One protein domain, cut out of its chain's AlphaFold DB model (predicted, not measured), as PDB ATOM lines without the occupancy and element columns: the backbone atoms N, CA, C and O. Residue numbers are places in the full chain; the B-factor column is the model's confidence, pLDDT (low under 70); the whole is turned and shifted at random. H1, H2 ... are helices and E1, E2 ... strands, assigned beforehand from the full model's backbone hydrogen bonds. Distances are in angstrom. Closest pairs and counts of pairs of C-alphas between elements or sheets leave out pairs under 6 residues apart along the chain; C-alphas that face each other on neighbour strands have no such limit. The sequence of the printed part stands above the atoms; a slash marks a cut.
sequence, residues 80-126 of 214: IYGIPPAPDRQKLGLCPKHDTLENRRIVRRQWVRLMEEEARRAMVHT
ATOM      1  N   ILE A  80      48.008 100.811 111.591       92.38
ATOM      2  CA  ILE A  80      48.118  99.527 112.304       92.38
ATOM      3  C   ILE A  80      49.299  99.571 113.276       92.38
ATOM      4  O   ILE A  80      50.365 100.103 112.963       92.38
ATOM      5  N   TYR A  81      49.109  98.979 114.453       93.88
ATOM      6  CA  TYR A  81      50.122  98.828 115.487       93.88
ATOM      7  C   TYR A  81      50.270  97.364 115.903       93.88
ATOM      8  O   TYR A  81      49.291  96.707 116.262       93.88
ATOM      9  N   GLY A  82      51.503  96.868 115.854       91.06
ATOM     10  CA  GLY A  82      51.884  95.509 116.228       91.06
ATOM     11  C   GLY A  82      53.298  95.174 115.747       91.06
ATOM     12  O   GLY A  82      53.922  95.974 115.049       91.06
ATOM     13  N   ILE A  83      53.805  94.001 116.125       86.31
ATOM     14  CA  ILE A  83      55.143  93.523 115.739       86.31
ATOM     15  C   ILE A  83      55.022  92.717 114.437       86.31
ATOM     16  O   ILE A  83      54.332  91.707 114.435       86.31
ATOM     17  N   PRO A  84      55.668  93.073 113.319       78.06
ATOM     18  CA  PRO A  84      55.819  92.152 112.191       78.06
ATOM     19  C   PRO A  84      56.853  91.068 112.554       78.06
ATOM     20  O   PRO A  84      57.903  91.432 113.084       78.06
ATOM     21  N   PRO A  85      56.625  89.766 112.284       80.44
ATOM     22  CA  PRO A  85      55.558  89.143 111.489       80.44
ATOM     23  C   PRO A  85      54.412  88.524 112.326       80.44
ATOM     24  O   PRO A  85      53.856  87.499 111.938       80.44
ATOM     25  N   ALA A  86      54.060  89.099 113.478       82.06
ATOM     26  CA  ALA A  86      53.039  88.548 114.370       82.06
ATOM     27  C   ALA A  86      51.678  88.331 113.672       82.06
ATOM     28  O   ALA A  86      51.341  89.060 112.726       82.06
ATOM     29  N   PRO A  87      50.870  87.362 114.147       85.94
ATOM     30  CA  PRO A  87      49.518  87.138 113.640       85.94
ATOM     31  C   PRO A  87      48.624  88.364 113.871       85.94
ATOM     32  O   PRO A  87      48.824  89.120 114.821       85.94
ATOM     33  N   ASP A  88      47.594  88.548 113.044       86.62
ATOM     34  CA  ASP A  88      46.731  89.742 113.102       86.62
ATOM     35  C   ASP A  88      45.935  89.871 114.405       86.62
ATOM     36  O   ASP A  88      45.623  90.983 114.819       86.62
ATOM     37  N   ARG A  89      45.726  88.764 115.135       87.25
ATOM     38  CA  ARG A  89      45.183  88.785 116.509       87.25
ATOM     39  C   ARG A  89      46.045  89.586 117.500       87.25
ATOM     40  O   ARG A  89      45.555  89.997 118.542       87.25
ATOM     41  N   GLN A  90      47.327  89.788 117.183       90.56
ATOM     42  CA  GLN A  90      48.284  90.576 117.969       90.56
ATOM     43  C   GLN A  90      48.507  91.975 117.375       90.56
ATOM     44  O   GLN A  90      49.455  92.671 117.745       90.56
ATOM     45  N   LYS A  91      47.655  92.402 116.440       93.31
ATOM     46  CA  LYS A  91      47.688  93.734 115.840       93.31
ATOM     47  C   LYS A  91      46.393  94.460 116.161       93.31
ATOM     48  O   LYS A  91      45.320  93.869 116.190       93.31
ATOM     49  N   LEU A  92      46.495  95.765 116.370       94.25
ATOM     50  CA  LEU A  92      45.343  96.647 116.525       94.25
ATOM     51  C   LEU A  92      45.411  97.746 115.471       94.25
ATOM     52  O   LEU A  92      46.498  98.221 115.143       94.25
ATOM     53  N   GLY A  93      44.258  98.155 114.944       94.06
ATOM     54  CA  GLY A  93      44.193  99.125 113.857       94.06
ATOM     55  C   GLY A  93      43.193 100.251 114.084       94.06
ATOM     56  O   GLY A  93      42.313 100.185 114.945       94.06
ATOM     57  N   LEU A  94      43.326 101.297 113.276       95.94
ATOM     58  CA  LEU A  94      42.389 102.403 113.128       95.94
ATOM     59  C   LEU A  94      42.088 102.584 111.645       95.94
ATOM     60  O   LEU A  94      43.013 102.694 110.843       95.94
ATOM     61  N   CYS A  95      40.808 102.636 111.275       95.19
ATOM     62  CA  CYS A  95      40.438 103.006 109.915       95.19
ATOM     63  C   CYS A  95      40.755 104.496 109.663       95.19
ATOM     64  O   CYS A  95      40.860 105.266 110.623       95.19
ATOM     65  N   PRO A  96      40.863 104.939 108.396       94.88
ATOM     66  CA  PRO A  96      41.216 106.323 108.067       94.88
ATOM     67  C   PRO A  96      40.322 107.385 108.726       94.88
ATOM     68  O   PRO A  96      40.802 108.454 109.087       94.88
ATOM     69  N   LYS A  97      39.034 107.082 108.944       96.19
ATOM     70  CA  LYS A  97      38.078 107.991 109.605       96.19
ATOM     71  C   LYS A  97      38.420 108.255 111.076       96.19
ATOM     72  O   LYS A  97      38.106 109.318 111.596       96.19
ATOM     73  N   HIS A  98      39.046 107.288 111.746       96.19
ATOM     74  CA  HIS A  98      39.361 107.338 113.177       96.19
ATOM     75  C   HIS A  98      40.856 107.506 113.449       96.19
ATOM     76  O   HIS A  98      41.292 107.371 114.596       96.19
ATOM     77  N   ASP A  99      41.647 107.802 112.419       95.50
ATOM     78  CA  ASP A  99      43.092 107.930 112.517       95.50
ATOM     79  C   ASP A  99      43.514 109.294 113.093       95.50
ATOM     80  O   ASP A  99      44.011 110.182 112.403       95.50
ATOM     81  N   THR A 100      43.293 109.472 114.396       96.56
ATOM     82  CA  THR A 100      43.699 110.667 115.145       96.56
ATOM     83  C   THR A 100      44.856 110.349 116.091       96.56
ATOM     84  O   THR A 100      45.016 109.221 116.559       96.56
ATOM     85  N   LEU A 101      45.673 111.354 116.434       96.44
ATOM     86  CA  LEU A 101      46.785 111.175 117.382       96.44
ATOM     87  C   LEU A 101      46.318 110.676 118.756       96.44
ATOM     88  O   LEU A 101      47.018 109.893 119.399       96.44
ATOM     89  N   GLU A 102      45.143 111.118 119.198       96.69
ATOM     90  CA  GLU A 102      44.538 110.677 120.450       96.69
ATOM     91  C   GLU A 102      44.143 109.199 120.390       96.69
ATOM     92  O   GLU A 102      44.572 108.414 121.242       96.69
ATOM     93  N   ASN A 103      43.459 108.782 119.320       96.19
ATOM     94  CA  ASN A 103      43.082 107.386 119.113       96.19
ATOM     95  C   ASN A 103      44.313 106.481 118.992       96.19
ATOM     96  O   ASN A 103      44.357 105.417 119.608       96.19
ATOM     97  N   ARG A 104      45.374 106.921 118.305       96.94
ATOM     98  CA  ARG A 104      46.641 106.171 118.236       96.94
ATOM     99  C   ARG A 104      47.248 105.932 119.620       96.94
ATOM    100  O   ARG A 104      47.763 104.846 119.882       96.94
ATOM    101  N   ARG A 105      47.199 106.915 120.531       96.44
ATOM    102  CA  ARG A 105      47.692 106.749 121.917       96.44
ATOM    103  C   ARG A 105      46.853 105.744 122.701       96.44
ATOM    104  O   ARG A 105      47.407 104.980 123.490       96.44
ATOM    105  N   ILE A 106      45.536 105.743 122.501       95.50
ATOM    106  CA  ILE A 106      44.628 104.767 123.117       95.50
ATOM    107  C   ILE A 106      44.963 103.359 122.616       95.50
ATOM    108  O   ILE A 106      45.231 102.481 123.435       95.50
ATOM    109  N   VAL A 107      45.071 103.179 121.297       95.50
ATOM    110  CA  VAL A 107      45.384 101.883 120.678       95.50
ATOM    111  C   VAL A 107      46.733 101.338 121.138       95.50
ATOM    112  O   VAL A 107      46.829 100.160 121.463       95.50
ATOM    113  N   ARG A 108      47.775 102.172 121.262       95.88
ATOM    114  CA  ARG A 108      49.072 101.716 121.801       95.88
ATOM    115  C   ARG A 108      48.957 101.181 123.227       95.88
ATOM    116  O   ARG A 108      49.531 100.140 123.527       95.88
ATOM    117  N   ARG A 109      48.216 101.869 124.103       95.81
ATOM    118  CA  ARG A 109      48.000 101.410 125.487       95.81
ATOM    119  C   ARG A 109      47.204 100.107 125.530       95.81
ATOM    120  O   ARG A 109      47.526  99.229 126.322       95.81
ATOM    121  N   GLN A 110      46.191  99.974 124.677       94.94
ATOM    122  CA  GLN A 110      45.421  98.736 124.550       94.94
ATOM    123  C   GLN A 110      46.278  97.585 124.020       94.94
ATOM    124  O   GLN A 110      46.185  96.479 124.538       94.94
ATOM    125  N   TRP A 111      47.160  97.851 123.057       95.50
ATOM    126  CA  TRP A 111      48.077  96.849 122.523       95.50
ATOM    127  C   TRP A 111      49.039  96.324 123.590       95.50
ATOM    128  O   TRP A 111      49.237  95.120 123.691       95.50
ATOM    129  N   VAL A 112      49.587  97.206 124.435       95.12
ATOM    130  CA  VAL A 112      50.443  96.787 125.560       95.12
ATOM    131  C   VAL A 112      49.684  95.849 126.499       95.12
ATOM    132  O   VAL A 112      50.190  94.779 126.816       95.12
ATOM    133  N   ARG A 113      48.443  96.192 126.869       95.44
ATOM    134  CA  ARG A 113      47.603  95.323 127.711       95.44
ATOM    135  C   ARG A 113      47.327  93.967 127.063       95.44
ATOM    136  O   ARG A 113      47.397  92.951 127.744       95.44
ATOM    137  N   LEU A 114      47.042  93.954 125.758       93.81
ATOM    138  CA  LEU A 114      46.854  92.719 124.995       93.81
ATOM    139  C   LEU A 114      48.116  91.852 125.043       93.81
ATOM    140  O   LEU A 114      48.026  90.656 125.300       93.81
ATOM    141  N   MET A 115      49.293  92.448 124.853       93.44
ATOM    142  CA  MET A 115      50.551  91.706 124.901       93.44
ATOM    143  C   MET A 115      50.883  91.179 126.297       93.44
ATOM    144  O   MET A 115      51.374  90.059 126.415       93.44
ATOM    145  N   GLU A 116      50.600  91.944 127.350       93.88
ATOM    146  CA  GLU A 116      50.754  91.489 128.736       93.88
ATOM    147  C   GLU A 116      49.826  90.310 129.054       93.88
ATOM    148  O   GLU A 116      50.224  89.376 129.749       93.88
ATOM    149  N   GLU A 117      48.593  90.329 128.547       91.31
ATOM    150  CA  GLU A 117      47.651  89.227 128.723       91.31
ATOM    151  C   GLU A 117      48.078  87.978 127.949       91.31
ATOM    152  O   GLU A 117      48.065  86.887 128.513       91.31
ATOM    153  N   GLU A 118      48.514  88.125 126.699       89.31
ATOM    154  CA  GLU A 118      49.047  87.015 125.904       89.31
ATOM    155  C   GLU A 118      50.308  86.419 126.544       89.31
ATOM    156  O   GLU A 118      50.427  85.198 126.644       89.31
ATOM    157  N   ALA A 119      51.213  87.257 127.062       87.44
ATOM    158  CA  ALA A 119      52.380  86.799 127.811       87.44
ATOM    159  C   ALA A 119      51.971  86.032 129.077       87.44
ATOM    160  O   ALA A 119      52.513  84.965 129.358       87.44
ATOM    161  N   ARG A 120      50.973  86.531 129.816       88.75
ATOM    162  CA  ARG A 120      50.438  85.848 131.000       88.75
ATOM    163  C   ARG A 120      49.818  84.499 130.640       88.75
ATOM    164  O   ARG A 120      50.087  83.517 131.321       88.75
ATOM    165  N   ARG A 121      49.017  84.436 129.574       85.06
ATOM    166  CA  ARG A 121      48.414  83.187 129.083       85.06
ATOM    167  C   ARG A 121      49.484  82.182 128.679       85.06
ATOM    168  O   ARG A 121      49.382  81.023 129.061       85.06
ATOM    169  N   ALA A 122      50.523  82.631 127.976       81.38
ATOM    170  CA  ALA A 122      51.662  81.785 127.652       81.38
ATOM    171  C   ALA A 122      52.300  81.229 128.935       81.38
ATOM    172  O   ALA A 122      52.393  80.017 129.087       81.38
ATOM    173  N   MET A 123      52.618  82.087 129.909       76.19
ATOM    174  CA  MET A 123      53.239  81.675 131.175       76.19
ATOM    175  C   MET A 123      52.398  80.677 131.987       76.19
ATOM    176  O   MET A 123      52.960  79.735 132.538       76.19
ATOM    177  N   VAL A 124      51.067  80.825 132.035       73.19
ATOM    178  CA  VAL A 124      50.170  79.900 132.764       73.19
ATOM    179  C   VAL A 124      50.196  78.485 132.173       73.19
ATOM    180  O   VAL A 124      50.039  77.515 132.908       73.19
ATOM    181  N   HIS A 125      50.464  78.348 130.875       59.62
ATOM    182  CA  HIS A 125      50.631  77.049 130.220       59.62
ATOM    183  C   HIS A 125      52.085  76.535 130.215       59.62
ATOM    184  O   HIS A 125      52.338  75.480 129.644       59.62
ATOM    185  N   THR A 126      53.035  77.238 130.853       54.31
ATOM    186  CA  THR A 126      54.469  76.877 130.855       54.31
ATOM    187  C   THR A 126      55.095  76.489 132.220       54.31
ATOM    188  O   THR A 126      56.318  76.600 132.334       54.31
TER     189      THR A 126
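What this domain is: This is residues 80 to 126 of the 214 residues of an uncharacterized protein of Desulfovibrio marinus (UniProt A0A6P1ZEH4). One long helix, H1, has the short strand E1 on one side, and the loop of residues 80 to 91 folds back so that its start pairs with E1. The far end of H1 and the tail after it, residues 119 to 126, stick out and make much of the length. The printed part has 47 residues, with one named strand then one named helix, mostly helix. It is loose, with a radius of gyration of the C-alphas of 12.3 A and spans of 41 by 19 by 12 A.

Where its parts are: H1, residues 101 to 124, runs 35.0 A from C-alpha 101 at (46.785, 111.175, 117.382) to C-alpha 124 at (50.170, 79.900, 132.764). E1, residues 92 to 94, begins at C-alpha 92 at (45.343, 96.647, 116.525) and is 7.3 A long.

How they stand to each other: H1 and E1 have 5 pairs of C-alphas within 8 A; the closest, those of Trp 111 and Leu 92, are 6.6 A apart. E1 pairs with no named strand, but residues 80 to 81 pair antiparallel with its residues 92 to 93. In H1 every O i to N i+4 pair is within hydrogen-bond range.

The domain as a whole: The C-alphas farthest apart, those of Lys 97 and Thr 126, are 41.1 A apart. The printed part has no cut, and the link from E1 to H1 is short. Residues 125 to 126 have pLDDT under 70.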